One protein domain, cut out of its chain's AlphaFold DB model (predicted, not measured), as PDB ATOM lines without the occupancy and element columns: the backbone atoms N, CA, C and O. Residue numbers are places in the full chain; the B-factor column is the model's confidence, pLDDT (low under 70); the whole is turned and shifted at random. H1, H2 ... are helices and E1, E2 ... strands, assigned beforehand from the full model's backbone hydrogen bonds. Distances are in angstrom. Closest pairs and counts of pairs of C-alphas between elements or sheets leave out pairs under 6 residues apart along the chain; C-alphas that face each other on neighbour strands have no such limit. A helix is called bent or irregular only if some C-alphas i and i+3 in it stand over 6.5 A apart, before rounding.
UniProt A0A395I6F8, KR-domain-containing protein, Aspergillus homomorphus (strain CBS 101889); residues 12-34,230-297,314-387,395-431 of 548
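Overview. This is residues 12 to 34, 230 to 297, 314 to 387 and 395 to 431 of the 548 residues of the protein "KR-domain-containing protein" of Aspergillus homomorphus (strain CBS 101889) (UniProt A0A395I6F8). Three parts follow one another in space: a parallel sheet, E1 E2 E3, with H2 and H3 covering one face; a middle part round H7, where the small strand pair E4 E7 lies between H7 and H4; and an end group of three short helices, H9, H10 and H11. H7 packs on H2, H1 packs on H7, and the small pair E5 E6 with H5 and H6 lies where H7 begins. The printed part has 202 residues, mixed in class, in the order H1 E1 H2 E2 H3 E3 H4 E4 E5 H5 H6 E6 H7 H8 E7 H9 H10 H11. It is compact, with a radius of gyration of the C-alphas of 18.3 A and spans of 50 by 49 by 39 A.

Arrangement. Inner strand E2, residues 262 to 267, is parallel to E1, residues 237 to 241 (N 240 and O 264, 2.8 A), and to E3, residues 289 to 294 (N 265 and O 291, 2.8 A). H2, residues 246 to 257, and H3, residues 274 to 285, are on the same face, making two layers, helices over one face of a sheet. They touch at a shallow tilt of 5 degrees, the same way; their closest C-alphas, Leu 253 and Leu 283, are 6.4 A apart. E1, H2, E2 and E2, H3, E3 are strand-helix-strand units, parallel neighbours joined through a helix, with right-handed crossovers. H7, residues 368 to 379, touches H2 at a steep tilt of 57 degrees, the closest C-alphas being Ile 251 and Leu 372, 6.1 A. H1, residues 21 to 28, touches H7 at a steep tilt of 49 degrees, opposite ways, the closest C-alphas being Ile 27 and Ala 373, 5.7 A. E4, residues 336 to 338, and E7, residues 399 to 401, are parallel (N 338 and O 400, 2.8 A). H4, residues 314 to 329, is apart from H7; its closest C-alpha to E4 is Asp 321, 6.3 A from Arg 336. E5, residues 341 to 343, and E6, residues 365 to 367, are parallel (N 343 and O 366, 2.7 A); with H5, residues 347 to 350, and H6, residues 352 to 357, they form a third such right-handed unit. Every O i to N i+4 pair is within hydrogen-bond range in H1, H3, H4, H7 and H9, residues 407 to 412; H2 has 7 of 8, H6 1 of 2, and H11, residues 424 to 429, 0 of 2, with 2 of 3 O i to N i+3 pairs.

Along the chain. H1 begins at C-alpha 21 (-31.492, 32.436, 48.838). H4, 22.4 A, is the longest helix; H2 is 17.7 A, H3 17.3 A and H7 16.7 A; E2 and E3 are 16.6 A each. H8, residues 381 to 384, and H10, residues 419 to 422, are short. H11 is irregular, with C-alphas 425 and 428 7.6 A apart, and ends at C-alpha 429 (-37.622, 36.517, 59.161).

Size, cuts and confidence. The C-alphas of Gly 287 and Thr 419 are the farthest apart, 52.3 A. Three cuts leave out residues 35 to 229, 298 to 313 and 388 to 394, with gaps of 17.8 A, 18.8 A and 16.7 A. Of the links printed whole, none is long. Mean pLDDT of the printed part is 70.9, and 98 residues are under 70, among them 12 to 34, 340 to 366 and 403 to 431.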
ATOM      1  N   SER A  12     -42.435  38.092  42.970       38.56
ATOM      2  CA  SER A  12     -41.100  37.699  43.461       38.56
ATOM      3  C   SER A  12     -40.945  37.692  44.991       38.56
ATOM      4  O   SER A  12     -40.131  36.955  45.536       38.56
ATOM      5  N   GLU A  13     -41.758  38.457  45.724       41.19
ATOM      6  CA  GLU A  13     -41.680  38.527  47.193       41.19
ATOM      7  C   GLU A  13     -42.718  37.644  47.909       41.19
ATOM      8  O   GLU A  13     -42.687  37.512  49.135       41.19
ATOM      9  N   LEU A  14     -43.613  36.991  47.157       37.94
ATOM     10  CA  LEU A  14     -44.664  36.121  47.694       37.94
ATOM     11  C   LEU A  14     -44.223  34.652  47.848       37.94
ATOM     12  O   LEU A  14     -44.875  33.903  48.568       37.94
ATOM     13  N   HIS A  15     -43.094  34.220  47.277       44.66
ATOM     14  CA  HIS A  15     -42.703  32.795  47.261       44.66
ATOM     15  C   HIS A  15     -41.363  32.489  47.959       44.66
ATOM     16  O   HIS A  15     -40.771  31.432  47.747       44.66
ATOM     17  N   GLN A  16     -40.893  33.379  48.843       50.25
ATOM     18  CA  GLN A  16     -39.549  33.279  49.424       50.25
ATOM     19  C   GLN A  16     -39.298  31.982  50.213       50.25
ATOM     20  O   GLN A  16     -40.014  31.622  51.155       50.25
ATOM     21  N   ILE A  17     -38.190  31.321  49.866       52.25
ATOM     22  CA  ILE A  17     -37.577  30.249  50.648       52.25
ATOM     23  C   ILE A  17     -36.694  30.896  51.710       52.25
ATOM     24  O   ILE A  17     -35.624  31.431  51.440       52.25
ATOM     25  N   VAL A  18     -37.157  30.842  52.952       50.34
ATOM     26  CA  VAL A  18     -36.672  31.693  54.052       50.34
ATOM     27  C   VAL A  18     -35.238  31.392  54.519       50.34
ATOM     28  O   VAL A  18     -34.662  32.173  55.271       50.34
ATOM     29  N   LYS A  19     -34.639  30.268  54.109       50.59
ATOM     30  CA  LYS A  19     -33.313  29.841  54.601       50.59
ATOM     31  C   LYS A  19     -32.225  29.705  53.542       50.59
ATOM     32  O   LYS A  19     -31.060  29.662  53.919       50.59
ATOM     33  N   ASP A  20     -32.583  29.638  52.265       58.56
ATOM     34  CA  ASP A  20     -31.625  29.410  51.184       58.56
ATOM     35  C   ASP A  20     -31.988  30.308  49.995       58.56
ATOM     36  O   ASP A  20     -32.895  30.013  49.213       58.56
ATOM     37  N   THR A  21     -31.300  31.448  49.906       60.06
ATOM     38  CA  THR A  21     -31.492  32.436  48.838       60.06
ATOM     39  C   THR A  21     -31.084  31.887  47.475       60.06
ATOM     40  O   THR A  21     -31.696  32.258  46.477       60.06
ATOM     41  N   VAL A  22     -30.118  30.961  47.422       63.44
ATOM     42  CA  VAL A  22     -29.699  30.296  46.181       63.44
ATOM     43  C   VAL A  22     -30.801  29.357  45.700       63.44
ATOM     44  O   VAL A  22     -31.171  29.406  44.528       63.44
ATOM     45  N   ALA A  23     -31.391  28.571  46.608       60.03
ATOM     46  CA  ALA A  23     -32.535  27.719  46.288       60.03
ATOM     47  C   ALA A  23     -33.728  28.528  45.760       60.03
ATOM     48  O   ALA A  23     -34.344  28.126  44.776       60.03
ATOM     49  N   GLY A  24     -34.023  29.676  46.384       62.56
ATOM     50  CA  GLY A  24     -35.049  30.618  45.923       62.56
ATOM     51  C   GLY A  24     -34.835  31.040  44.472       62.56
ATOM     52  O   GLY A  24     -35.697  30.802  43.631       62.56
ATOM     53  N   THR A  25     -33.650  31.570  44.155       64.19
ATOM     54  CA  THR A  25     -33.306  32.000  42.790       64.19
ATOM     55  C   THR A  25     -33.370  30.853  41.779       64.19
ATOM     56  O   THR A  25     -33.867  31.035  40.670       64.19
ATOM     57  N   VAL A  26     -32.897  29.662  42.156       64.94
ATOM     58  CA  VAL A  26     -32.911  28.474  41.292       64.94
ATOM     59  C   VAL A  26     -34.337  28.026  40.971       64.94
ATOM     60  O   VAL A  26     -34.647  27.729  39.819       64.94
ATOM     61  N   ILE A  27     -35.202  27.967  41.981       65.75
ATOM     62  CA  ILE A  27     -36.585  27.510  41.827       65.75
ATOM     63  C   ILE A  27     -37.401  28.541  41.043       65.75
ATOM     64  O   ILE A  27     -38.121  28.164  40.123       65.75
ATOM     65  N   GLU A  28     -37.236  29.834  41.321       65.38
ATOM     66  CA  GLU A  28     -37.895  30.909  40.567       65.38
ATOM     67  C   GLU A  28     -37.491  30.929  39.087       65.38
ATOM     68  O   GLU A  28     -38.342  31.131  38.217       65.38
ATOM     69  N   ALA A  29     -36.219  30.652  38.779       61.78
ATOM     70  CA  ALA A  29     -35.727  30.570  37.403       61.78
ATOM     71  C   ALA A  29     -36.397  29.456  36.574       61.78
ATOM     72  O   ALA A  29     -36.320  29.486  35.349       61.78
ATOM     73  N   GLN A  30     -37.076  28.487  37.207       65.06
ATOM     74  CA  GLN A  30     -37.872  27.482  36.488       65.06
ATOM     75  C   GLN A  30     -39.234  28.018  36.018       65.06
ATOM     76  O   GLN A  30     -39.835  27.435  35.116       65.06
ATOM     77  N   PHE A  31     -39.728  29.105  36.619       63.69
ATOM     78  CA  PHE A  31     -41.080  29.636  36.395       63.69
ATOM     79  C   PHE A  31     -41.107  31.019  35.745       63.69
ATOM     80  O   PHE A  31     -42.168  31.485  35.338       63.69
ATOM     81  N   SER A  32     -39.960  31.689  35.650       59.38
ATOM     82  CA  SER A  32     -39.821  33.003  35.020       59.38
ATOM     83  C   SER A  32     -38.656  33.008  34.033       59.38
ATOM     84  O   SER A  32     -37.650  32.345  34.292       59.38
ATOM     85  N   PRO A  33     -38.743  33.766  32.922       58.59
ATOM     86  CA  PRO A  33     -37.601  33.940  32.038       58.59
ATOM     87  C   PRO A  33     -36.418  34.511  32.839       58.59
ATOM     88  O   PRO A  33     -36.607  35.445  33.628       58.59
ATOM     89  N   PRO A  34     -35.208  33.950  32.675       65.69
ATOM     90  CA  PRO A  34     -34.044  34.363  33.445       65.69
ATOM     91  C   PRO A  34     -33.748  35.846  33.212       65.69
ATOM     92  O   PRO A  34     -33.623  36.307  32.075       65.69
ATOM     93  N   LEU A 230     -32.637  18.211  36.158       79.31
ATOM     94  CA  LEU A 230     -32.248  17.035  36.922       79.31
ATOM     95  C   LEU A 230     -32.277  15.819  35.990       79.31
ATOM     96  O   LEU A 230     -33.306  15.546  35.375       79.31
ATOM     97  N   GLU A 231     -31.176  15.079  35.929       81.94
ATOM     98  CA  GLU A 231     -31.112  13.787  35.252       81.94
ATOM     99  C   GLU A 231     -30.945  12.683  36.291       81.94
ATOM    100  O   GLU A 231     -30.044  12.714  37.134       81.94
ATOM    101  N   LEU A 232     -31.856  11.717  36.257       87.25
ATOM    102  CA  LEU A 232     -31.880  10.589  37.172       87.25
ATOM    103  C   LEU A 232     -31.334   9.343  36.490       87.25
ATOM    104  O   LEU A 232     -31.660   9.052  35.341       87.25
ATOM    105  N   ASP A 233     -30.548   8.572  37.238       86.44
ATOM    106  CA  ASP A 233     -30.040   7.287  36.772       86.44
ATOM    107  C   ASP A 233     -31.207   6.332  36.485       86.44
ATOM    108  O   ASP A 233     -31.959   5.938  37.382       86.44
ATOM    109  N   ALA A 234     -31.343   5.949  35.216       89.31
ATOM    110  CA  ALA A 234     -32.369   5.030  34.749       89.31
ATOM    111  C   ALA A 234     -32.256   3.636  35.393       89.31
ATOM    112  O   ALA A 234     -33.263   2.934  35.473       89.31
ATOM    113  N   ASN A 235     -31.072   3.245  35.877       89.44
ATOM    114  CA  ASN A 235     -30.834   1.955  36.530       89.44
ATOM    115  C   ASN A 235     -31.085   1.990  38.048       89.44
ATOM    116  O   ASN A 235     -31.091   0.941  38.698       89.44
ATOM    117  N   ALA A 236     -31.302   3.171  38.633       90.31
ATOM    118  CA  ALA A 236     -31.596   3.312  40.052       90.31
ATOM    119  C   ALA A 236     -33.079   3.047  40.363       90.31
ATOM    120  O   ALA A 236     -33.966   3.230  39.527       90.31
ATOM    121  N   SER A 237     -33.353   2.638  41.605       86.31
ATOM    122  CA  SER A 237     -34.711   2.493  42.143       86.31
ATOM    123  C   SER A 237     -35.051   3.641  43.084       86.31
ATOM    124  O   SER A 237     -34.274   3.962  43.985       86.31
ATOM    125  N   PHE A 238     -36.236   4.225  42.912       89.38
ATOM    126  CA  PHE A 238     -36.708   5.363  43.700       89.38
ATOM    127  C   PHE A 238     -37.906   4.947  44.550       89.38
ATOM    128  O   PHE A 238     -38.908   4.461  44.025       89.38
ATOM    129  N   ILE A 239     -37.806   5.139  45.865       86.19
ATOM    130  CA  ILE A 239     -38.841   4.742  46.826       86.19
ATOM    131  C   ILE A 239     -39.645   5.973  47.253       86.19
ATOM    132  O   ILE A 239     -39.080   6.955  47.729       86.19
ATOM    133  N   LEU A 240     -40.970   5.898  47.125       86.62
ATOM    134  CA  LEU A 240     -41.922   6.940  47.494       86.62
ATOM    135  C   LEU A 240     -42.916   6.405  48.534       86.62
ATOM    136  O   LEU A 240     -43.925   5.772  48.206       86.62
ATOM    137  N   ALA A 241     -42.645   6.686  49.809       82.31
ATOM    138  CA  ALA A 241     -43.590   6.411  50.888       82.31
ATOM    139  C   ALA A 241     -44.759   7.406  50.838       82.31
ATOM    140  O   ALA A 241     -44.553   8.618  50.833       82.31
ATOM    141  N   GLY A 242     -45.990   6.899  50.740       77.88
ATOM    142  CA  GLY A 242     -47.168   7.723  50.452       77.88
ATOM    143  C   GLY A 242     -47.198   8.279  49.020       77.88
ATOM    144  O   GLY A 242     -47.956   9.205  48.738       77.88
ATOM    145  N   GLY A 243     -46.400   7.717  48.103       80.75
ATOM    146  CA  GLY A 243     -46.201   8.244  46.748       80.75
ATOM    147  C   GLY A 243     -47.428   8.229  45.829       80.75
ATOM    148  O   GLY A 243     -47.393   8.844  44.774       80.75
ATOM    149  N   LEU A 244     -48.516   7.558  46.212       83.12
ATOM    150  CA  LEU A 244     -49.783   7.554  45.462       83.12
ATOM    151  C   LEU A 244     -50.817   8.553  46.023       83.12
ATOM    152  O   LEU A 244     -51.915   8.694  45.476       83.12
ATOM    153  N   GLY A 245     -50.466   9.283  47.087       79.00
ATOM    154  CA  GLY A 245     -51.226  10.437  47.574       79.00
ATOM    155  C   GLY A 245     -51.047  11.674  46.687       79.00
ATOM    156  O   GLY A 245     -50.225  11.680  45.774       79.00
ATOM    157  N   GLY A 246     -51.798  12.744  46.960       77.19
ATOM    158  CA  GLY A 246     -51.873  13.936  46.100       77.19
ATOM    159  C   GLY A 246     -50.530  14.494  45.616       77.19
ATOM    160  O   GLY A 246     -50.293  14.554  44.414       77.19
ATOM    161  N   ILE A 247     -49.636  14.852  46.544       81.81
ATOM    162  CA  ILE A 247     -48.304  15.393  46.213       81.81
ATOM    163  C   ILE A 247     -47.386  14.306  45.638       81.81
ATOM    164  O   ILE A 247     -46.668  14.538  44.668       81.81
ATOM    165  N   GLY A 248     -47.447  13.096  46.201       85.81
ATOM    166  CA  GLY A 248     -46.615  11.970  45.785       85.81
ATOM    167  C   GLY A 248     -46.767  11.620  44.303       85.81
ATOM    168  O   GLY A 248     -45.765  11.360  43.639       85.81
ATOM    169  N   ARG A 249     -47.994  11.684  43.763       88.25
ATOM    170  CA  ARG A 249     -48.265  11.407  42.341       88.25
ATOM    171  C   ARG A 249     -47.568  12.410  41.422       88.25
ATOM    172  O   ARG A 249     -46.986  12.006  40.417       88.25
ATOM    173  N   GLY A 250     -47.582  13.692  41.790       85.75
ATOM    174  CA  GLY A 250     -46.857  14.741  41.069       85.75
ATOM    175  C   GLY A 250     -45.348  14.499  41.080       85.75
ATOM    176  O   GLY A 250     -44.710  14.551  40.030       85.75
ATOM    177  N   ILE A 251     -44.792  14.142  42.246       89.50
ATOM    178  CA  ILE A 251     -43.367  13.802  42.382       89.50
ATOM    179  C   ILE A 251     -43.021  12.606  41.494       89.50
ATOM    180  O   ILE A 251     -42.053  12.666  40.744       89.50
ATOM    181  N   ALA A 252     -43.825  11.543  41.516       90.12
ATOM    182  CA  ALA A 252     -43.573  10.342  40.725       90.12
ATOM    183  C   ALA A 252     -43.510  10.632  39.217       90.12
ATOM    184  O   ALA A 252     -42.576  10.195  38.544       90.12
ATOM    185  N   LEU A 253     -44.476  11.397  38.695       89.44
ATOM    186  CA  LEU A 253     -44.500  11.798  37.286       89.44
ATOM    187  C   LEU A 253     -43.302  12.686  36.935       89.44
ATOM    188  O   LEU A 253     -42.694  12.508  35.878       89.44
ATOM    189  N   ARG A 254     -42.916  13.597  37.836       87.44
ATOM    190  CA  ARG A 254     -41.743  14.448  37.635       87.44
ATOM    191  C   ARG A 254     -40.461  13.618  37.576       87.44
ATOM    192  O   ARG A 254     -39.727  13.744  36.602       87.44
ATOM    193  N   LEU A 255     -40.234  12.701  38.522       89.81
ATOM    194  CA  LEU A 255     -39.066  11.808  38.506       89.81
ATOM    195  C   LEU A 255     -39.012  10.971  37.217       89.81
ATOM    196  O   LEU A 255     -37.949  10.835  36.615       89.81
ATOM    197  N   ALA A 256     -40.157  10.463  36.751       90.06
ATOM    198  CA  ALA A 256     -40.243   9.736  35.484       90.06
ATOM    199  C   ALA A 256     -39.829  10.597  34.279       90.06
ATOM    200  O   ALA A 256     -39.054  10.142  33.435       90.06
ATOM    201  N   SER A 257     -40.277  11.858  34.229       88.25
ATOM    202  CA  SER A 257     -39.873  12.805  33.177       88.25
ATOM    203  C   SER A 257     -38.383  13.162  33.216       88.25
ATOM    204  O   SER A 257     -37.832  13.586  32.205       88.25
ATOM    205  N   ARG A 258     -37.722  12.959  34.364       87.44
ATOM    206  CA  ARG A 258     -36.283  13.178  34.575       87.44
ATOM    207  C   ARG A 258     -35.430  11.918  34.402       87.44
ATOM    208  O   ARG A 258     -34.244  11.939  34.710       87.44
ATOM    209  N   GLY A 259     -36.012  10.818  33.920       88.88
ATOM    210  CA  GLY A 259     -35.270   9.605  33.558       88.88
ATOM    211  C   GLY A 259     -35.450   8.409  34.495       88.88
ATOM    212  O   GLY A 259     -35.027   7.312  34.135       88.88
ATOM    213  N   ALA A 260     -36.133   8.552  35.638       91.88
ATOM    214  CA  ALA A 260     -36.362   7.426  36.548       91.88
ATOM    215  C   ALA A 260     -37.170   6.306  35.866       91.88
ATOM    216  O   ALA A 260     -38.272   6.545  35.370       91.88
ATOM    217  N   LYS A 261     -36.660   5.065  35.876       94.06
ATOM    218  CA  LYS A 261     -37.356   3.900  35.287       94.06
ATOM    219  C   LYS A 261     -37.897   2.905  36.304       94.06
ATOM    220  O   LYS A 261     -38.767   2.119  35.943       94.06
ATOM    221  N   HIS A 262     -37.461   2.948  37.560       90.81
ATOM    222  CA  HIS A 262     -37.903   2.012  38.597       90.81
ATOM    223  C   HIS A 262     -38.472   2.769  39.800       90.81
ATOM    224  O   HIS A 262     -37.729   3.384  40.564       90.81
ATOM    225  N   LEU A 263     -39.797   2.731  39.967       90.44
ATOM    226  CA  LEU A 263     -40.511   3.437  41.034       90.44
ATOM    227  C   LEU A 263     -41.150   2.437  41.999       90.44
ATOM    228  O   LEU A 263     -41.877   1.533  41.587       90.44
ATOM    229  N   ILE A 264     -40.893   2.614  43.291       84.88
ATOM    230  CA  ILE A 264     -41.405   1.769  44.370       84.88
ATOM    231  C   ILE A 264     -42.310   2.621  45.260       84.88
ATOM    232  O   ILE A 264     -41.864   3.591  45.865       84.88
ATOM    233  N   PHE A 265     -43.580   2.253  45.373       83.44
ATOM    234  CA  PHE A 265     -44.580   2.951  46.174       83.44
ATOM    235  C   PHE A 265     -44.887   2.159  47.440       83.44
ATOM    236  O   PHE A 265     -45.267   0.991  47.356       83.44
ATOM    237  N   LEU A 266     -44.771   2.803  48.603       78.00
ATOM    238  CA  LEU A 266     -45.181   2.225  49.888       78.00
ATOM    239  C   LEU A 266     -46.472   2.908  50.351       78.00
ATOM    240  O   LEU A 266     -46.511   4.137  50.454       78.00
ATOM    241  N   SER A 267     -47.531   2.138  50.604       72.38
ATOM    242  CA  SER A 267     -48.833   2.671  51.032       72.38
ATOM    243  C   SER A 267     -49.477   1.801  52.104       72.38
ATOM    244  O   SER A 267     -49.441   0.581  52.021       72.38
ATOM    245  N   ARG A 268     -50.145   2.433  53.070       70.12
ATOM    246  CA  ARG A 268     -50.948   1.740  54.094       70.12
ATOM    247  C   ARG A 268     -52.278   1.233  53.543       70.12
ATOM    248  O   ARG A 268     -52.731   0.148  53.896       70.12
ATOM    249  N   SER A 269     -52.888   2.024  52.665       65.44
ATOM    250  CA  SER A 269     -54.198   1.744  52.088       65.44
ATOM    251  C   SER A 269     -54.044   0.899  50.827       65.44
ATOM    252  O   SER A 269     -53.399   1.338  49.868       65.44
ATOM    253  N   ALA A 270     -54.650  -0.289  50.836       56.72
ATOM    254  CA  ALA A 270     -54.943  -1.086  49.652       56.72
ATOM    255  C   ALA A 270     -56.442  -1.452  49.663       56.72
ATOM    256  O   ALA A 270     -56.959  -1.781  50.735       56.72
ATOM    257  N   PRO A 271     -57.146  -1.394  48.516       60.75
ATOM    258  CA  PRO A 271     -56.626  -1.159  47.163       60.75
ATOM    259  C   PRO A 271     -56.232   0.306  46.884       60.75
ATOM    260  O   PRO A 271     -56.682   1.230  47.556       60.75
ATOM    261  N   VAL A 272     -55.365   0.506  45.884       74.12
ATOM    262  CA  VAL A 272     -54.953   1.840  45.410       74.12
ATOM    263  C   VAL A 272     -56.167   2.562  44.824       74.12
ATOM    264  O   VAL A 272     -56.825   2.020  43.935       74.12
ATOM    265  N   HIS A 273     -56.436   3.783  45.292       80.12
ATOM    266  CA  HIS A 273     -57.505   4.638  44.768       80.12
ATOM    267  C   HIS A 273     -57.329   4.934  43.269       80.12
ATOM    268  O   HIS A 273     -56.206   4.965  42.765       80.12
ATOM    269  N   GLU A 274     -58.432   5.213  42.574       84.50
ATOM    270  CA  GLU A 274     -58.506   5.416  41.116       84.50
ATOM    271  C   GLU A 274     -57.420   6.359  40.568       84.50
ATOM    272  O   GLU A 274     -56.621   5.959  39.724       84.50
ATOM    273  N   ALA A 275     -57.267   7.554  41.149       81.69
ATOM    274  CA  ALA A 275     -56.235   8.517  40.742       81.69
ATOM    275  C   ALA A 275     -54.791   7.974  40.860       81.69
ATOM    276  O   ALA A 275     -53.889   8.362  40.107       81.69
ATOM    277  N   GLY A 276     -54.543   7.071  41.814       84.00
ATOM    278  CA  GLY A 276     -53.266   6.373  41.950       84.00
ATOM    279  C   GLY A 276     -53.046   5.355  40.830       84.00
ATOM    280  O   GLY A 276     -51.943   5.277  40.289       84.00
ATOM    281  N   GLN A 277     -54.092   4.630  40.429       86.56
ATOM    282  CA  GLN A 277     -54.039   3.685  39.309       86.56
ATOM    283  C   GLN A 277     -53.807   4.405  37.975       86.56
ATOM    284  O   GLN A 277     -52.939   3.995  37.202       86.56
ATOM    285  N   GLU A 278     -54.490   5.528  37.741       88.31
ATOM    286  CA  GLU A 278     -54.247   6.381  36.570       88.31
ATOM    287  C   GLU A 278     -52.799   6.868  36.502       88.31
ATOM    288  O   GLU A 278     -52.181   6.895  35.437       88.31
ATOM    289  N   THR A 279     -52.230   7.246  37.648       87.81
ATOM    290  CA  THR A 279     -50.836   7.693  37.710       87.81
ATOM    291  C   THR A 279     -49.886   6.555  37.361       87.81
ATOM    292  O   THR A 279     -48.962   6.761  36.580       87.81
ATOM    293  N   ILE A 280     -50.136   5.339  37.849       89.81
ATOM    294  CA  ILE A 280     -49.354   4.153  37.466       89.81
ATOM    295  C   ILE A 280     -49.447   3.897  35.954       89.81
ATOM    296  O   ILE A 280     -48.426   3.606  35.324       89.81
ATOM    297  N   ALA A 281     -50.627   4.062  35.351       90.56
ATOM    298  CA  ALA A 281     -50.800   3.943  33.903       90.56
ATOM    299  C   ALA A 281     -50.000   5.012  33.136       90.56
ATOM    300  O   ALA A 281     -49.300   4.682  32.178       90.56
ATOM    301  N   LYS A 282     -50.022   6.272  33.594       90.69
ATOM    302  CA  LYS A 282     -49.213   7.363  33.019       90.69
ATOM    303  C   LYS A 282     -47.714   7.085  33.137       90.69
ATOM    304  O   LYS A 282     -46.987   7.253  32.165       90.69
ATOM    305  N   LEU A 283     -47.248   6.592  34.282       92.19
ATOM    306  CA  LEU A 283     -45.841   6.227  34.496       92.19
ATOM    307  C   LEU A 283     -45.370   5.129  33.534       92.19
ATOM    308  O   LEU A 283     -44.237   5.167  33.056       92.19
ATOM    309  N   LYS A 284     -46.251   4.189  33.178       91.69
ATOM    310  CA  LYS A 284     -45.951   3.169  32.167       91.69
ATOM    311  C   LYS A 284     -45.667   3.783  30.789       91.69
ATOM    312  O   LYS A 284     -44.803   3.268  30.084       91.69
ATOM    313  N   LEU A 285     -46.320   4.895  30.427       90.81
ATOM    314  CA  LEU A 285     -46.055   5.623  29.173       90.81
ATOM    315  C   LEU A 285     -44.657   6.259  29.149       90.81
ATOM    316  O   LEU A 285     -44.036   6.325  28.095       90.81
ATOM    317  N   PHE A 286     -44.117   6.644  30.309       88.12
ATOM    318  CA  PHE A 286     -42.722   7.086  30.455       88.12
ATOM    319  C   PHE A 286     -41.708   5.919  30.463       88.12
ATOM    320  O   PHE A 286     -40.498   6.129  30.611       88.12
ATOM    321  N   GLY A 287     -42.178   4.677  30.300       90.31
ATOM    322  CA  GLY A 287     -41.359   3.466  30.343       90.31
ATOM    323  C   GLY A 287     -40.974   3.030  31.759       90.31
ATOM    324  O   GLY A 287     -40.028   2.258  31.915       90.31
ATOM    325  N   CYS A 288     -41.661   3.522  32.794       92.88
ATOM    326  CA  CYS A 288     -41.363   3.161  34.176       92.88
ATOM    327  C   CYS A 288     -41.976   1.806  34.560       92.88
ATOM    328  O   CYS A 288     -43.112   1.481  34.204       92.88
ATOM    329  N   LYS A 289     -41.244   1.047  35.375       89.88
ATOM    330  CA  LYS A 289     -41.741  -0.097  36.142       89.88
ATOM    331  C   LYS A 289     -42.142   0.388  37.532       89.88
ATOM    332  O   LYS A 289     -41.299   0.868  38.291       89.88
ATOM    333  N   SER A 290     -43.425   0.257  37.849       89.06
ATOM    334  CA  SER A 290     -44.004   0.678  39.125       89.06
ATOM    335  C   SER A 290     -44.301  -0.537  39.999       89.06
ATOM    336  O   SER A 290     -45.069  -1.411  39.600       89.06
ATOM    337  N   HIS A 291     -43.724  -0.576  41.196       82.88
ATOM    338  CA  HIS A 291     -43.957  -1.612  42.200       82.88
ATOM    339  C   HIS A 291     -44.721  -1.002  43.373       82.88
ATOM    340  O   HIS A 291     -44.262  -0.019  43.947       82.88
ATOM    341  N   VAL A 292     -45.879  -1.554  43.733       80.62
ATOM    342  CA  VAL A 292     -46.682  -1.056  44.859       80.62
ATOM    343  C   VAL A 292     -46.673  -2.094  45.968       80.62
ATOM    344  O   VAL A 292     -47.120  -3.220  45.762       80.62
ATOM    345  N   PHE A 293     -46.187  -1.703  47.141       72.94
ATOM    346  CA  PHE A 293     -46.193  -2.534  48.336       72.94
ATOM    347  C   PHE A 293     -47.149  -1.940  49.363       72.94
ATOM    348  O   PHE A 293     -47.038  -0.766  49.737       72.94
ATOM    349  N   GLN A 294     -48.085  -2.765  49.831       70.31
ATOM    350  CA  GLN A 294     -48.870  -2.421  51.002       70.31
ATOM    351  C   GLN A 294     -47.967  -2.560  52.228       70.31
ATOM    352  O   GLN A 294     -47.537  -3.655  52.575       70.31
ATOM    353  N   CYS A 295     -47.624  -1.433  52.832       57.94
ATOM    354  CA  CYS A 295     -46.699  -1.360  53.947       57.94
ATOM    355  C   CYS A 295     -47.060  -0.139  54.789       57.94
ATOM    356  O   CYS A 295     -47.124   0.987  54.282       57.94
ATOM    357  N   ASP A 296     -47.296  -0.370  56.077       63.38
ATOM    358  CA  ASP A 296     -47.204   0.700  57.052       63.38
ATOM    359  C   ASP A 296     -45.740   0.886  57.432       63.38
ATOM    360  O   ASP A 296     -45.143   0.046  58.096       63.38
ATOM    361  N   ILE A 297     -45.159   2.008  57.004       58.44
ATOM    362  CA  ILE A 297     -43.777   2.373  57.333       58.44
ATOM    363  C   ILE A 297     -43.566   2.626  58.837       58.44
ATOM    364  O   ILE A 297     -42.436   2.879  59.248       58.44
ATOM    365  N   ASN A 314     -46.129  18.828  64.677       59.78
ATOM    366  CA  ASN A 314     -44.906  19.622  64.763       59.78
ATOM    367  C   ASN A 314     -43.750  18.851  65.411       59.78
ATOM    368  O   ASN A 314     -42.614  18.997  64.969       59.78
ATOM    369  N   ALA A 315     -44.013  17.998  66.405       62.97
ATOM    370  CA  ALA A 315     -42.995  17.135  67.000       62.97
ATOM    371  C   ALA A 315     -42.405  16.155  65.970       62.97
ATOM    372  O   ALA A 315     -41.181  16.047  65.860       62.97
ATOM    373  N   GLY A 316     -43.254  15.514  65.155       70.06
ATOM    374  CA  GLY A 316     -42.806  14.652  64.055       70.06
ATOM    375  C   GLY A 316     -41.977  15.409  63.010       70.06
ATOM    376  O   GLY A 316     -40.900  14.959  62.619       70.06
ATOM    377  N   ASN A 317     -42.424  16.605  62.626       68.25
ATOM    378  CA  ASN A 317     -41.689  17.479  61.706       68.25
ATOM    379  C   ASN A 317     -40.319  17.905  62.260       68.25
ATOM    380  O   ASN A 317     -39.318  17.859  61.544       68.25
ATOM    381  N   ASN A 318     -40.252  18.275  63.540       69.25
ATOM    382  CA  ASN A 318     -39.007  18.660  64.207       69.25
ATOM    383  C   ASN A 318     -38.024  17.486  64.307       69.25
ATOM    384  O   ASN A 318     -36.813  17.680  64.177       69.25
ATOM    385  N   PHE A 319     -38.525  16.264  64.507       81.88
ATOM    386  CA  PHE A 319     -37.691  15.067  64.464       81.88
ATOM    387  C   PHE A 319     -37.088  14.858  63.070       81.88
ATOM    388  O   PHE A 319     -35.878  14.672  62.956       81.88
ATOM    389  N   GLN A 320     -37.894  14.952  62.007       82.31
ATOM    390  CA  GLN A 320     -37.406  14.819  60.628       82.31
ATOM    391  C   GLN A 320     -36.371  15.901  60.274       82.31
ATOM    392  O   GLN A 320     -35.352  15.597  59.653       82.31
ATOM    393  N   ASP A 321     -36.570  17.137  60.744       74.88
ATOM    394  CA  ASP A 321     -35.589  18.222  60.626       74.88
ATOM    395  C   ASP A 321     -34.254  17.890  61.288       74.88
ATOM    396  O   ASP A 321     -33.179  18.112  60.720       74.88
ATOM    397  N   ALA A 322     -34.308  17.406  62.528       78.69
ATOM    398  CA  ALA A 322     -33.120  17.031  63.277       78.69
ATOM    399  C   ALA A 322     -32.412  15.840  62.617       78.69
ATOM    400  O   ALA A 322     -31.188  15.863  62.475       78.69
ATOM    401  N   LEU A 323     -33.173  14.848  62.149       85.25
ATOM    402  CA  LEU A 323     -32.658  13.666  61.468       85.25
ATOM    403  C   LEU A 323     -31.955  14.028  60.155       85.25
ATOM    404  O   LEU A 323     -30.841  13.557  59.924       85.25
ATOM    405  N   ALA A 324     -32.547  14.893  59.326       83.38
ATOM    406  CA  ALA A 324     -31.929  15.332  58.076       83.38
ATOM    407  C   ALA A 324     -30.588  16.033  58.334       83.38
ATOM    408  O   ALA A 324     -29.565  15.651  57.758       83.38
ATOM    409  N   ARG A 325     -30.551  16.980  59.283       79.25
ATOM    410  CA  ARG A 325     -29.301  17.654  59.681       79.25
ATOM    411  C   ARG A 325     -28.276  16.683  60.258       79.25
ATOM    412  O   ARG A 325     -27.088  16.812  59.966       79.25
ATOM    413  N   HIS A 326     -28.713  15.713  61.057       83.69
ATOM    414  CA  HIS A 326     -27.827  14.698  61.616       83.69
ATOM    415  C   HIS A 326     -27.194  13.845  60.510       83.69
ATOM    416  O   HIS A 326     -25.974  13.695  60.481       83.69
ATOM    417  N   ARG A 327     -27.991  13.359  59.554       84.31
ATOM    418  CA  ARG A 327     -27.508  12.580  58.402       84.31
ATOM    419  C   ARG A 327     -26.497  13.367  57.568       84.31
ATOM    420  O   ARG A 327     -25.413  12.851  57.299       84.31
ATOM    421  N   VAL A 328     -26.790  14.634  57.267       81.56
ATOM    422  CA  VAL A 328     -25.849  15.531  56.570       81.56
ATOM    423  C   VAL A 328     -24.561  15.726  57.371       81.56
ATOM    424  O   VAL A 328     -23.471  15.650  56.804       81.56
ATOM    425  N   SER A 329     -24.646  15.881  58.700       79.00
ATOM    426  CA  SER A 329     -23.459  15.993  59.567       79.00
ATOM    427  C   SER A 329     -22.580  14.736  59.577       79.00
ATOM    428  O   SER A 329     -21.393  14.816  59.878       79.00
ATOM    429  N   LYS A 330     -23.149  13.579  59.216       82.50
ATOM    430  CA  LYS A 330     -22.444  12.302  59.042       82.50
ATOM    431  C   LYS A 330     -21.981  12.064  57.600       82.50
ATOM    432  O   LYS A 330     -21.506  10.978  57.289       82.50
ATOM    433  N   GLY A 331     -22.122  13.054  56.717       77.38
ATOM    434  CA  GLY A 331     -21.729  12.962  55.312       77.38
ATOM    435  C   GLY A 331     -22.736  12.242  54.411       77.38
ATOM    436  O   GLY A 331     -22.443  12.049  53.234       77.38
ATOM    437  N   MET A 332     -23.912  11.869  54.925       82.31
ATOM    438  CA  MET A 332     -24.980  11.258  54.131       82.31
ATOM    439  C   MET A 332     -25.816  12.322  53.414       82.31
ATOM    440  O   MET A 332     -26.024  13.418  53.933       82.31
ATOM    441  N   HIS A 333     -26.385  11.969  52.261       80.62
ATOM    442  CA  HIS A 333     -27.366  12.818  51.587       80.62
ATOM    443  C   HIS A 333     -28.726  12.727  52.290       80.62
ATOM    444  O   HIS A 333     -29.266  11.635  52.496       80.62
ATOM    445  N   SER A 334     -29.258  13.880  52.692       84.12
ATOM    446  CA  SER A 334     -30.582  14.008  53.297       84.12
ATOM    447  C   SER A 334     -31.038  15.458  53.213       84.12
ATOM    448  O   SER A 334     -30.252  16.360  53.484       84.12
ATOM    449  N   ALA A 335     -32.313  15.675  52.912       85.50
ATOM    450  CA  ALA A 335     -32.919  16.997  52.934       85.50
ATOM    451  C   ALA A 335     -34.364  16.909  53.429       85.50
ATOM    452  O   ALA A 335     -34.987  15.846  53.359       85.50
ATOM    453  N   ARG A 336     -34.887  18.024  53.940       82.88
ATOM    454  CA  ARG A 336     -36.276  18.167  54.382       82.88
ATOM    455  C   ARG A 336     -36.883  19.401  53.726       82.88
ATOM    456  O   ARG A 336     -36.269  20.462  53.750       82.88
ATOM    457  N   VAL A 337     -38.099  19.271  53.201       80.38
ATOM    458  CA  VAL A 337     -38.903  20.406  52.726       80.38
ATOM    459  C   VAL A 337     -40.054  20.648  53.702       80.38
ATOM    460  O   VAL A 337     -40.878  19.759  53.925       80.38
ATOM    461  N   ASN A 338     -40.105  21.828  54.322       76.75
ATOM    462  CA  ASN A 338     -41.266  22.276  55.086       76.75
ATOM    463  C   ASN A 338     -42.210  22.953  54.100       76.75
ATOM    464  O   ASN A 338     -41.904  24.038  53.607       76.75
ATOM    465  N   LEU A 339     -43.341  22.314  53.831       73.75
ATOM    466  CA  LEU A 339     -44.342  22.848  52.920       73.75
ATOM    467  C   LEU A 339     -45.306  23.780  53.653       73.75
ATOM    468  O   LEU A 339     -45.740  23.477  54.769       73.75
ATOM    469  N   GLY A 340     -45.634  24.893  52.997       66.62
ATOM    470  CA  GLY A 340     -46.778  25.730  53.338       66.62
ATOM    471  C   GLY A 340     -48.087  25.130  52.814       66.62
ATOM    472  O   GLY A 340     -48.185  23.930  52.542       66.62
ATOM    473  N   ALA A 341     -49.114  25.964  52.657       65.38
ATOM    474  CA  ALA A 341     -50.366  25.533  52.046       65.38
ATOM    475  C   ALA A 341     -50.155  25.292  50.542       65.38
ATOM    476  O   ALA A 341     -49.940  26.238  49.794       65.38
ATOM    477  N   VAL A 342     -50.212  24.036  50.090       69.06
ATOM    478  CA  VAL A 342     -50.039  23.684  48.670       69.06
ATOM    479  C   VAL A 342     -51.393  23.674  47.961       69.06
ATOM    480  O   VAL A 342     -52.254  22.853  48.265       69.06
ATOM    481  N   VAL A 343     -51.582  24.577  47.007       66.44
ATOM    482  CA  VAL A 343     -52.787  24.725  46.189       66.44
ATOM    483  C   VAL A 343     -52.638  23.941  44.883       66.44
ATOM    484  O   VAL A 343     -51.545  23.780  44.340       66.44
ATOM    485  N   GLY A 344     -53.757  23.423  44.375       62.38
ATOM    486  CA  GLY A 344     -53.820  22.741  43.079       62.38
ATOM    487  C   GLY A 344     -53.459  21.251  43.102       62.38
ATOM    488  O   GLY A 344     -53.777  20.557  42.144       62.38
ATOM    489  N   ILE A 345     -52.880  20.723  44.191       63.03
ATOM    490  CA  ILE A 345     -52.634  19.281  44.370       63.03
ATOM    491  C   ILE A 345     -52.972  18.789  45.790       63.03
ATOM    492  O   ILE A 345     -52.740  19.473  46.783       63.03
ATOM    493  N   GLY A 346     -53.487  17.559  45.897       61.81
ATOM    494  CA  GLY A 346     -53.754  16.879  47.172       61.81
ATOM    495  C   GLY A 346     -54.922  17.440  47.983       61.81
ATOM    496  O   GLY A 346     -55.896  17.925  47.421       61.81
ATOM    497  N   PHE A 347     -54.832  17.345  49.315       58.41
ATOM    498  CA  PHE A 347     -55.958  17.580  50.233       58.41
ATOM    499  C   PHE A 347     -56.643  18.941  50.035       58.41
ATOM    500  O   PHE A 347     -57.864  19.022  50.101       58.41
ATOM    501  N   ILE A 348     -55.875  19.999  49.766       56.38
ATOM    502  CA  ILE A 348     -56.390  21.362  49.557       56.38
ATOM    503  C   ILE A 348     -57.170  21.465  48.237       56.38
ATOM    504  O   ILE A 348     -58.211  22.114  48.199       56.38
ATOM    505  N   ALA A 349     -56.716  20.793  47.172       58.59
ATOM    506  CA  ALA A 349     -57.431  20.740  45.894       58.59
ATOM    507  C   ALA A 349     -58.716  19.897  45.971       58.59
ATOM    508  O   ALA A 349     -59.686  20.184  45.280       58.59
ATOM    509  N   GLU A 350     -58.734  18.883  46.838       57.25
ATOM    510  CA  GLU A 350     -59.894  18.013  47.075       57.25
ATOM    511  C   GLU A 350     -60.904  18.627  48.070       57.25
ATOM    512  O   GLU A 350     -62.038  18.168  48.152       57.25
ATOM    513  N   ASN A 351     -60.526  19.688  48.800       56.53
ATOM    514  CA  ASN A 351     -61.347  20.346  49.826       56.53
ATOM    515  C   ASN A 351     -61.342  21.881  49.672       56.53
ATOM    516  O   ASN A 351     -61.063  22.613  50.621       56.53
ATOM    517  N   VAL A 352     -61.657  22.394  48.478       54.16
ATOM    518  CA  VAL A 352     -61.585  23.836  48.147       54.16
ATOM    519  C   VAL A 352     -62.458  24.710  49.071       54.16
ATOM    520  O   VAL A 352     -62.057  25.815  49.439       54.16
ATOM    521  N   GLU A 353     -63.605  24.204  49.543       50.53
ATOM    522  CA  GLU A 353     -64.458  24.904  50.523       50.53
ATOM    523  C   GLU A 353     -63.790  25.097  51.896       50.53
ATOM    524  O   GLU A 353     -64.078  26.069  52.601       50.53
ATOM    525  N   TYR A 354     -62.867  24.205  52.271       48.09
ATOM    526  CA  TYR A 354     -62.081  24.319  53.501       48.09
ATOM    527  C   TYR A 354     -61.115  25.512  53.423       48.09
ATOM    528  O   TYR A 354     -60.905  26.203  54.418       48.09
ATOM    529  N   VAL A 355     -60.600  25.813  52.226       46.09
ATOM    530  CA  VAL A 355     -59.626  26.884  51.948       46.09
ATOM    531  C   VAL A 355     -60.278  28.266  51.955       46.09
ATOM    532  O   VAL A 355     -59.730  29.196  52.541       46.09
ATOM    533  N   GLY A 356     -61.481  28.400  51.382       42.31
ATOM    534  CA  GLY A 356     -62.213  29.676  51.346       42.31
ATOM    535  C   GLY A 356     -62.577  30.230  52.732       42.31
ATOM    536  O   GLY A 356     -62.743  31.437  52.887       42.31
ATOM    537  N   LYS A 357     -62.657  29.360  53.751       39.38
ATOM    538  CA  LYS A 357     -62.937  29.721  55.156       39.38
ATOM    539  C   LYS A 357     -61.685  29.786  56.046       39.38
ATOM    540  O   LYS A 357     -61.750  30.368  57.122       39.38
ATOM    541  N   HIS A 358     -60.559  29.216  55.613       43.62
ATOM    542  CA  HIS A 358     -59.281  29.211  56.335       43.62
ATOM    543  C   HIS A 358     -58.254  30.014  55.537       43.62
ATOM    544  O   HIS A 358     -57.375  29.457  54.880       43.62
ATOM    545  N   THR A 359     -58.364  31.343  55.563       45.31
ATOM    546  CA  THR A 359     -57.329  32.200  54.977       45.31
ATOM    547  C   THR A 359     -56.036  31.962  55.758       45.31
ATOM    548  O   THR A 359     -55.942  32.323  56.932       45.31
ATOM    549  N   PHE A 360     -55.037  31.328  55.137       52.44
ATOM    550  CA  PHE A 360     -53.723  31.088  55.737       52.44
ATOM    551  C   PHE A 360     -52.968  32.417  55.889       52.44
ATOM    552  O   PHE A 360     -52.001  32.690  55.191       52.44
ATOM    553  N   LYS A 361     -53.388  33.275  56.827       51.72
ATOM    554  CA  LYS A 361     -52.804  34.613  57.029       51.72
ATOM    555  C   LYS A 361     -51.300  34.579  57.323       51.72
ATOM    556  O   LYS A 361     -50.660  35.614  57.198       51.72
ATOM    557  N   MET A 362     -50.737  33.428  57.701       49.97
ATOM    558  CA  MET A 362     -49.316  33.241  58.038       49.97
ATOM    559  C   MET A 362     -48.478  32.525  56.973       49.97
ATOM    560  O   MET A 362     -47.256  32.467  57.117       49.97
ATOM    561  N   ALA A 363     -49.097  31.990  55.920       55.84
ATOM    562  CA  ALA A 363     -48.387  31.243  54.890       55.84
ATOM    563  C   ALA A 363     -48.907  31.598  53.496       55.84
ATOM    564  O   ALA A 363     -50.114  31.650  53.275       55.84
ATOM    565  N   ASN A 364     -47.992  31.816  52.559       60.69
ATOM    566  CA  ASN A 364     -48.343  31.966  51.158       60.69
ATOM    567  C   ASN A 364     -48.751  30.608  50.584       60.69
ATOM    568  O   ASN A 364     -48.202  29.560  50.943       60.69
ATOM    569  N   SER A 365     -49.740  30.650  49.697       63.84
ATOM    570  CA  SER A 365     -50.138  29.500  48.901       63.84
ATOM    571  C   SER A 365     -49.013  29.139  47.943       63.84
ATOM    572  O   SER A 365     -48.527  29.993  47.206       63.84
ATOM    573  N   GLN A 366     -48.627  27.871  47.943       69.12
ATOM    574  CA  GLN A 366     -47.644  27.323  47.025       69.12
ATOM    575  C   GLN A 366     -48.320  26.533  45.924       69.12
ATOM    576  O   GLN A 366     -49.305  25.842  46.180       69.12
ATOM    577  N   THR A 367     -47.780  26.572  44.715       73.81
ATOM    578  CA  THR A 367     -48.281  25.708  43.642       73.81
ATOM    579  C   THR A 367     -47.683  24.310  43.746       73.81
ATOM    580  O   THR A 367     -46.627  24.096  44.346       73.81
ATOM    581  N   GLY A 368     -48.349  23.326  43.140       70.56
ATOM    582  CA  GLY A 368     -47.787  21.985  43.026       70.56
ATOM    583  C   GLY A 368     -46.427  21.969  42.325       70.56
ATOM    584  O   GLY A 368     -45.540  21.237  42.751       70.56
ATOM    585  N   ASP A 369     -46.230  22.811  41.311       72.25
ATOM    586  CA  ASP A 369     -44.971  22.864  40.572       72.25
ATOM    587  C   ASP A 369     -43.809  23.420  41.399       72.25
ATOM    588  O   ASP A 369     -42.709  22.879  41.321       72.25
ATOM    589  N   GLU A 370     -44.042  24.409  42.265       74.31
ATOM    590  CA  GLU A 370     -43.016  24.916  43.192       74.31
ATOM    591  C   GLU A 370     -42.507  23.826  44.140       74.31
ATOM    592  O   GLU A 370     -41.311  23.739  44.431       74.31
ATOM    593  N   VAL A 371     -43.407  22.953  44.602       78.56
ATOM    594  CA  VAL A 371     -43.035  21.798  45.430       78.56
ATOM    595  C   VAL A 371     -42.160  20.830  44.639       78.56
ATOM    596  O   VAL A 371     -41.160  20.337  45.164       78.56
ATOM    597  N   LEU A 372     -42.507  20.568  43.378       82.06
ATOM    598  CA  LEU A 372     -41.720  19.697  42.505       82.06
ATOM    599  C   LEU A 372     -40.334  20.288  42.232       82.06
ATOM    600  O   LEU A 372     -39.348  19.565  42.353       82.06
ATOM    601  N   ALA A 373     -40.243  21.589  41.959       78.81
ATOM    602  CA  ALA A 373     -38.979  22.290  41.752       78.81
ATOM    603  C   ALA A 373     -38.074  22.237  42.996       78.81
ATOM    604  O   ALA A 373     -36.876  21.976  42.880       78.81
ATOM    605  N   ALA A 374     -38.641  22.393  44.200       80.06
ATOM    606  CA  ALA A 374     -37.890  22.241  45.449       80.06
ATOM    607  C   ALA A 374     -37.350  20.814  45.643       80.06
ATOM    608  O   ALA A 374     -36.210  20.632  46.078       80.06
ATOM    609  N   VAL A 375     -38.142  19.796  45.293       83.31
ATOM    610  CA  VAL A 375     -37.693  18.395  45.316       83.31
ATOM    611  C   VAL A 375     -36.579  18.161  44.296       83.31
ATOM    612  O   VAL A 375     -35.597  17.499  44.633       83.31
ATOM    613  N   GLU A 376     -36.684  18.713  43.084       80.62
ATOM    614  CA  GLU A 376     -35.637  18.605  42.061       80.62
ATOM    615  C   GLU A 376     -34.331  19.257  42.516       80.62
ATOM    616  O   GLU A 376     -33.286  18.606  42.480       80.62
ATOM    617  N   TYR A 377     -34.401  20.492  43.024       78.62
ATOM    618  CA  TYR A 377     -33.240  21.218  43.540       78.62
ATOM    619  C   TYR A 377     -32.492  20.412  44.607       78.62
ATOM    620  O   TYR A 377     -31.271  20.274  44.538       78.62
ATOM    621  N   LEU A 378     -33.227  19.835  45.564       79.00
ATOM    622  CA  LEU A 378     -32.645  19.046  46.650       79.00
ATOM    623  C   LEU A 378     -32.163  17.661  46.205       79.00
ATOM    624  O   LEU A 378     -31.274  17.104  46.851       79.00
ATOM    625  N   SER A 379     -32.732  17.108  45.134       79.00
ATOM    626  CA  SER A 379     -32.332  15.807  44.580       79.00
ATOM    627  C   SER A 379     -31.072  15.902  43.718       79.00
ATOM    628  O   SER A 379     -30.324  14.927  43.616       79.00
ATOM    629  N   ASP A 380     -30.812  17.062  43.119       77.62
ATOM    630  CA  ASP A 380     -29.649  17.281  42.268       77.62
ATOM    631  C   ASP A 380     -28.359  17.423  43.085       77.62
ATOM    632  O   ASP A 380     -28.136  18.397  43.804       77.62
ATOM    633  N   ARG A 381     -27.455  16.453  42.931       71.56
ATOM    634  CA  ARG A 381     -26.157  16.423  43.622       71.56
ATOM    635  C   ARG A 381     -25.249  17.601  43.273       71.56
ATOM    636  O   ARG A 381     -24.413  17.959  44.109       71.56
ATOM    637  N   ARG A 382     -25.414  18.212  42.095       68.31
ATOM    638  CA  ARG A 382     -24.629  19.382  41.660       68.31
ATOM    639  C   ARG A 382     -24.877  20.577  42.577       68.31
ATOM    640  O   ARG A 382     -23.932  21.244  42.981       68.31
ATOM    641  N   ASN A 383     -26.116  20.748  43.033       65.75
ATOM    642  CA  ASN A 383     -26.497  21.825  43.951       65.75
ATOM    643  C   ASN A 383     -25.903  21.654  45.362       65.75
ATOM    644  O   ASN A 383     -25.904  22.586  46.160       65.75
ATOM    645  N   HIS A 384     -25.348  20.476  45.672       60.66
ATOM    646  CA  HIS A 384     -24.724  20.164  46.965       60.66
ATOM    647  C   HIS A 384     -23.190  20.114  46.912       60.66
ATOM    648  O   HIS A 384     -22.550  19.820  47.928       60.66
ATOM    649  N   THR A 385     -22.585  20.365  45.746       49.16
ATOM    650  CA  THR A 385     -21.138  20.245  45.503       49.16
ATOM    651  C   THR A 385     -20.560  21.519  44.881       49.16
ATOM    652  O   THR A 385     -20.117  21.519  43.742       49.16
ATOM    653  N   SER A 386     -20.508  22.618  45.644       42.03
ATOM    654  CA  SER A 386     -19.632  23.744  45.282       42.03
ATOM    655  C   SER A 386     -18.239  23.534  45.884       42.03
ATOM    656  O   SER A 386     -18.064  23.521  47.104       42.03
ATOM    657  N   THR A 387     -17.258  23.309  45.010       37.91
ATOM    658  CA  THR A 387     -15.824  23.123  45.302       37.91
ATOM    659  C   THR A 387     -15.037  24.431  45.377       37.91
ATOM    660  O   THR A 387     -13.837  24.401  45.637       37.91
ATOM    661  N   ARG A 395     -25.487  23.785  57.298       47.78
ATOM    662  CA  ARG A 395     -26.728  23.278  57.898       47.78
ATOM    663  C   ARG A 395     -27.982  23.746  57.130       47.78
ATOM    664  O   ARG A 395     -29.054  23.204  57.395       47.78
ATOM    665  N   ASP A 396     -27.835  24.705  56.214       52.75
ATOM    666  CA  ASP A 396     -28.890  25.378  55.459       52.75
ATOM    667  C   ASP A 396     -29.443  24.564  54.272       52.75
ATOM    668  O   ASP A 396     -30.631  24.683  53.999       52.75
ATOM    669  N   THR A 397     -28.693  23.643  53.642       58.97
ATOM    670  CA  THR A 397     -29.248  22.802  52.547       58.97
ATOM    671  C   THR A 397     -30.012  21.569  53.044       58.97
ATOM    672  O   THR A 397     -30.748  20.925  52.298       58.97
ATOM    673  N   ALA A 398     -29.869  21.229  54.330       70.06
ATOM    674  CA  ALA A 398     -30.550  20.087  54.938       70.06
ATOM    675  C   ALA A 398     -32.043  20.354  55.197       70.06
ATOM    676  O   ALA A 398     -32.799  19.406  55.423       70.06
ATOM    677  N   GLN A 399     -32.466  21.624  55.205       73.44
ATOM    678  CA  GLN A 399     -33.850  22.021  55.441       73.44
ATOM    679  C   GLN A 399     -34.231  23.248  54.611       73.44
ATOM    680  O   GLN A 399     -33.758  24.351  54.869       73.44
ATOM    681  N   LEU A 400     -35.214  23.067  53.740       73.94
ATOM    682  CA  LEU A 400     -35.823  24.119  52.948       73.94
ATOM    683  C   LEU A 400     -37.195  24.463  53.540       73.94
ATOM    684  O   LEU A 400     -38.024  23.578  53.740       73.94
ATOM    685  N   VAL A 401     -37.426  25.736  53.876       72.38
ATOM    686  CA  VAL A 401     -38.705  26.209  54.434       72.38
ATOM    687  C   VAL A 401     -39.422  27.042  53.390       72.38
ATOM    688  O   VAL A 401     -38.930  28.108  53.024       72.38
ATOM    689  N   CYS A 402     -40.574  26.560  52.937       71.81
ATOM    690  CA  CYS A 402     -41.350  27.205  51.896       71.81
ATOM    691  C   CYS A 402     -42.589  27.931  52.429       71.81
ATOM    692  O   CYS A 402     -43.192  27.512  53.419       71.81
ATOM    693  N   GLY A 403     -43.011  28.974  51.710       63.59
ATOM    694  CA  GLY A 403     -44.335  29.579  51.869       63.59
ATOM    695  C   GLY A 403     -44.540  30.339  53.179       63.59
ATOM    696  O   GLY A 403     -45.675  30.627  53.533       63.59
ATOM    697  N   LEU A 404     -43.481  30.667  53.921       66.00
ATOM    698  CA  LEU A 404     -43.598  31.456  55.147       66.00
ATOM    699  C   LEU A 404     -43.591  32.953  54.811       66.00
ATOM    700  O   LEU A 404     -42.683  33.431  54.132       66.00
ATOM    701  N   ARG A 405     -44.573  33.705  55.315       65.25
ATOM    702  CA  ARG A 405     -44.645  35.157  55.089       65.25
ATOM    703  C   ARG A 405     -43.604  35.908  55.919       65.25
ATOM    704  O   ARG A 405     -43.471  35.682  57.123       65.25
ATOM    705  N   THR A 406     -42.898  36.848  55.290       68.69
ATOM    706  CA  THR A 406     -41.973  37.779  55.961       68.69
ATOM    707  C   THR A 406     -42.685  39.092  56.315       68.69
ATOM    708  O   THR A 406     -43.697  39.422  55.690       68.69
ATOM    709  N   PRO A 407     -42.183  39.908  57.260       67.25
ATOM    710  CA  PRO A 407     -42.751  41.227  57.558       67.25
ATOM    711  C   PRO A 407     -42.847  42.153  56.332       67.25
ATOM    712  O   PRO A 407     -43.796  42.930  56.216       67.25
ATOM    713  N   ALA A 408     -41.903  42.029  55.393       66.56
ATOM    714  CA  ALA A 408     -41.936  42.745  54.120       66.56
ATOM    715  C   ALA A 408     -43.150  42.329  53.275       66.56
ATOM    716  O   ALA A 408     -43.885  43.196  52.809       66.56
ATOM    717  N   SER A 409     -43.443  41.023  53.186       63.91
ATOM    718  CA  SER A 409     -44.584  40.499  52.413       63.91
ATOM    719  C   SER A 409     -45.954  41.016  52.883       63.91
ATOM    720  O   SER A 409     -46.864  41.172  52.074       63.91
ATOM    721  N   TYR A 410     -46.116  41.325  54.176       67.94
ATOM    722  CA  TYR A 410     -47.335  41.973  54.684       67.94
ATOM    723  C   TYR A 410     -47.405  43.447  54.283       67.94
ATOM    724  O   TYR A 410     -48.468  43.935  53.914       67.94
ATOM    725  N   SER A 411     -46.262  44.138  54.305       68.00
ATOM    726  CA  SER A 411     -46.181  45.555  53.937       68.00
ATOM    727  C   SER A 411     -46.510  45.770  52.455       68.00
ATOM    728  O   SER A 411     -47.233  46.703  52.123       68.00
ATOM    729  N   LEU A 412     -46.047  44.873  51.576       63.31
ATOM    730  CA  LEU A 412     -46.370  44.875  50.140       63.31
ATOM    731  C   LEU A 412     -47.845  44.584  49.858       63.31
ATOM    732  O   LEU A 412     -48.443  45.221  48.995       63.31
ATOM    733  N   GLY A 413     -48.439  43.647  50.603       61.34
ATOM    734  CA  GLY A 413     -49.866  43.322  50.512       61.34
ATOM    735  C   GLY A 413     -50.788  44.369  51.144       61.34
ATOM    736  O   GLY A 413     -52.004  44.210  51.091       61.34
ATOM    737  N   ASN A 414     -50.229  45.428  51.745       62.72
ATOM    738  CA  ASN A 414     -50.959  46.422  52.532       62.72
ATOM    739  C   ASN A 414     -51.788  45.785  53.674       62.72
ATOM    740  O   ASN A 414     -52.878  46.246  54.013       62.72
ATOM    741  N   GLU A 415     -51.267  44.696  54.249       61.84
ATOM    742  CA  GLU A 415     -51.884  43.912  55.320       61.84
ATOM    743  C   GLU A 415     -51.205  44.180  56.673       61.84
ATOM    744  O   GLU A 415     -49.989  44.358  56.766       61.84
ATOM    745  N   ASP A 416     -51.981  44.135  57.760       60.22
ATOM    746  CA  ASP A 416     -51.436  44.247  59.113       60.22
ATOM    747  C   ASP A 416     -50.628  42.992  59.489       60.22
ATOM    748  O   ASP A 416     -51.156  41.883  59.608       60.22
ATOM    749  N   GLN A 417     -49.331  43.182  59.742       63.97
ATOM    750  CA  GLN A 417     -48.438  42.121  60.201       63.97
ATOM    751  C   GLN A 417     -48.903  41.551  61.561       63.97
ATOM    752  O   GLN A 417     -49.081  42.313  62.522       63.97
ATOM    753  N   PRO A 418     -48.982  40.215  61.714       60.91
ATOM    754  CA  PRO A 418     -49.233  39.581  63.002       60.91
ATOM    755  C   PRO A 418     -48.211  39.970  64.084       60.91
ATOM    756  O   PRO A 418     -47.002  40.008  63.849       60.91
ATOM    757  N   THR A 419     -48.679  40.204  65.312       56.84
ATOM    758  CA  THR A 419     -47.851  40.689  66.433       56.84
ATOM    759  C   THR A 419     -46.738  39.725  66.840       56.84
ATOM    760  O   THR A 419     -45.660  40.180  67.219       56.84
ATOM    761  N   HIS A 420     -46.958  38.412  66.733       57.84
ATOM    762  CA  HIS A 420     -45.971  37.398  67.114       57.84
ATOM    763  C   HIS A 420     -44.716  37.411  66.223       57.84
ATOM    764  O   HIS A 420     -43.642  37.064  66.704       57.84
ATOM    765  N   LEU A 421     -44.797  37.889  64.971       59.34
ATOM    766  CA  LEU A 421     -43.624  38.052  64.097       59.34
ATOM    767  C   LEU A 421     -42.649  39.134  64.594       59.34
ATOM    768  O   LEU A 421     -41.544  39.252  64.074       59.34
ATOM    769  N   ARG A 422     -43.037  39.919  65.608       64.31
ATOM    770  CA  ARG A 422     -42.168  40.898  66.281       64.31
ATOM    771  C   ARG A 422     -41.376  40.296  67.441       64.31
ATOM    772  O   ARG A 422     -40.582  41.003  68.059       64.31
ATOM    773  N   TYR A 423     -41.598  39.026  67.785       61.78
ATOM    774  CA  TYR A 423     -40.837  38.381  68.852       61.78
ATOM    775  C   TYR A 423     -39.391  38.118  68.405       61.78
ATOM    776  O   TYR A 423     -39.179  37.737  67.252       61.78
ATOM    777  N   PRO A 424     -38.390  38.240  69.302       61.25
ATOM    778  CA  PRO A 424     -36.977  38.052  68.952       61.25
ATOM    779  C   PRO A 424     -36.661  36.713  68.270       61.25
ATOM    780  O   PRO A 424     -35.765  36.633  67.440       61.25
ATOM    781  N   MET A 425     -37.434  35.667  68.572       52.19
ATOM    782  CA  MET A 425     -37.304  34.343  67.954       52.19
ATOM    783  C   MET A 425     -37.659  34.293  66.458       52.19
ATOM    784  O   MET A 425     -37.414  33.271  65.824       52.19
ATOM    785  N   PHE A 426     -38.246  35.358  65.903       59.38
ATOM    786  CA  PHE A 426     -38.554  35.521  64.480       59.38
ATOM    787  C   PHE A 426     -37.719  36.632  63.826       59.38
ATOM    788  O   PHE A 426     -37.989  37.009  62.687       59.38
ATOM    789  N   ALA A 427     -36.687  37.147  64.508       65.00
ATOM    790  CA  ALA A 427     -35.825  38.207  63.980       65.00
ATOM    791  C   ALA A 427     -35.192  37.829  62.629       65.00
ATOM    792  O   ALA A 427     -35.082  38.675  61.749       65.00
ATOM    793  N   GLN A 428     -34.876  36.547  62.425       58.53
ATOM    794  CA  GLN A 428     -34.348  36.016  61.163       58.53
ATOM    795  C   GLN A 428     -35.317  36.116  59.971       58.53
ATOM    796  O   GLN A 428     -34.889  35.952  58.837       58.53
ATOM    797  N   LEU A 429     -36.613  36.341  60.213       61.41
ATOM    798  CA  LEU A 429     -37.622  36.517  59.161       61.41
ATOM    799  C   LEU A 429     -37.763  37.967  58.716       61.41
ATOM    800  O   LEU A 429     -38.420  38.223  57.712       61.41
ATOM    801  N   SER A 430     -37.219  38.912  59.482       60.47
ATOM    802  CA  SER A 430     -37.249  40.331  59.142       60.47
ATOM    803  C   SER A 430     -36.073  40.613  58.214       60.47
ATOM    804  O   SER A 430     -34.932  40.555  58.680       60.47
ATOM    805  N   PRO A 431     -36.292  40.913  56.922       52.72
ATOM    806  CA  PRO A 431     -35.195  41.355  56.083       52.72
ATOM    807  C   PRO A 431     -34.614  42.616  56.719       52.72
ATOM    808  O   PRO A 431     -35.356  43.519  57.119       52.72
TER     809      PRO A 431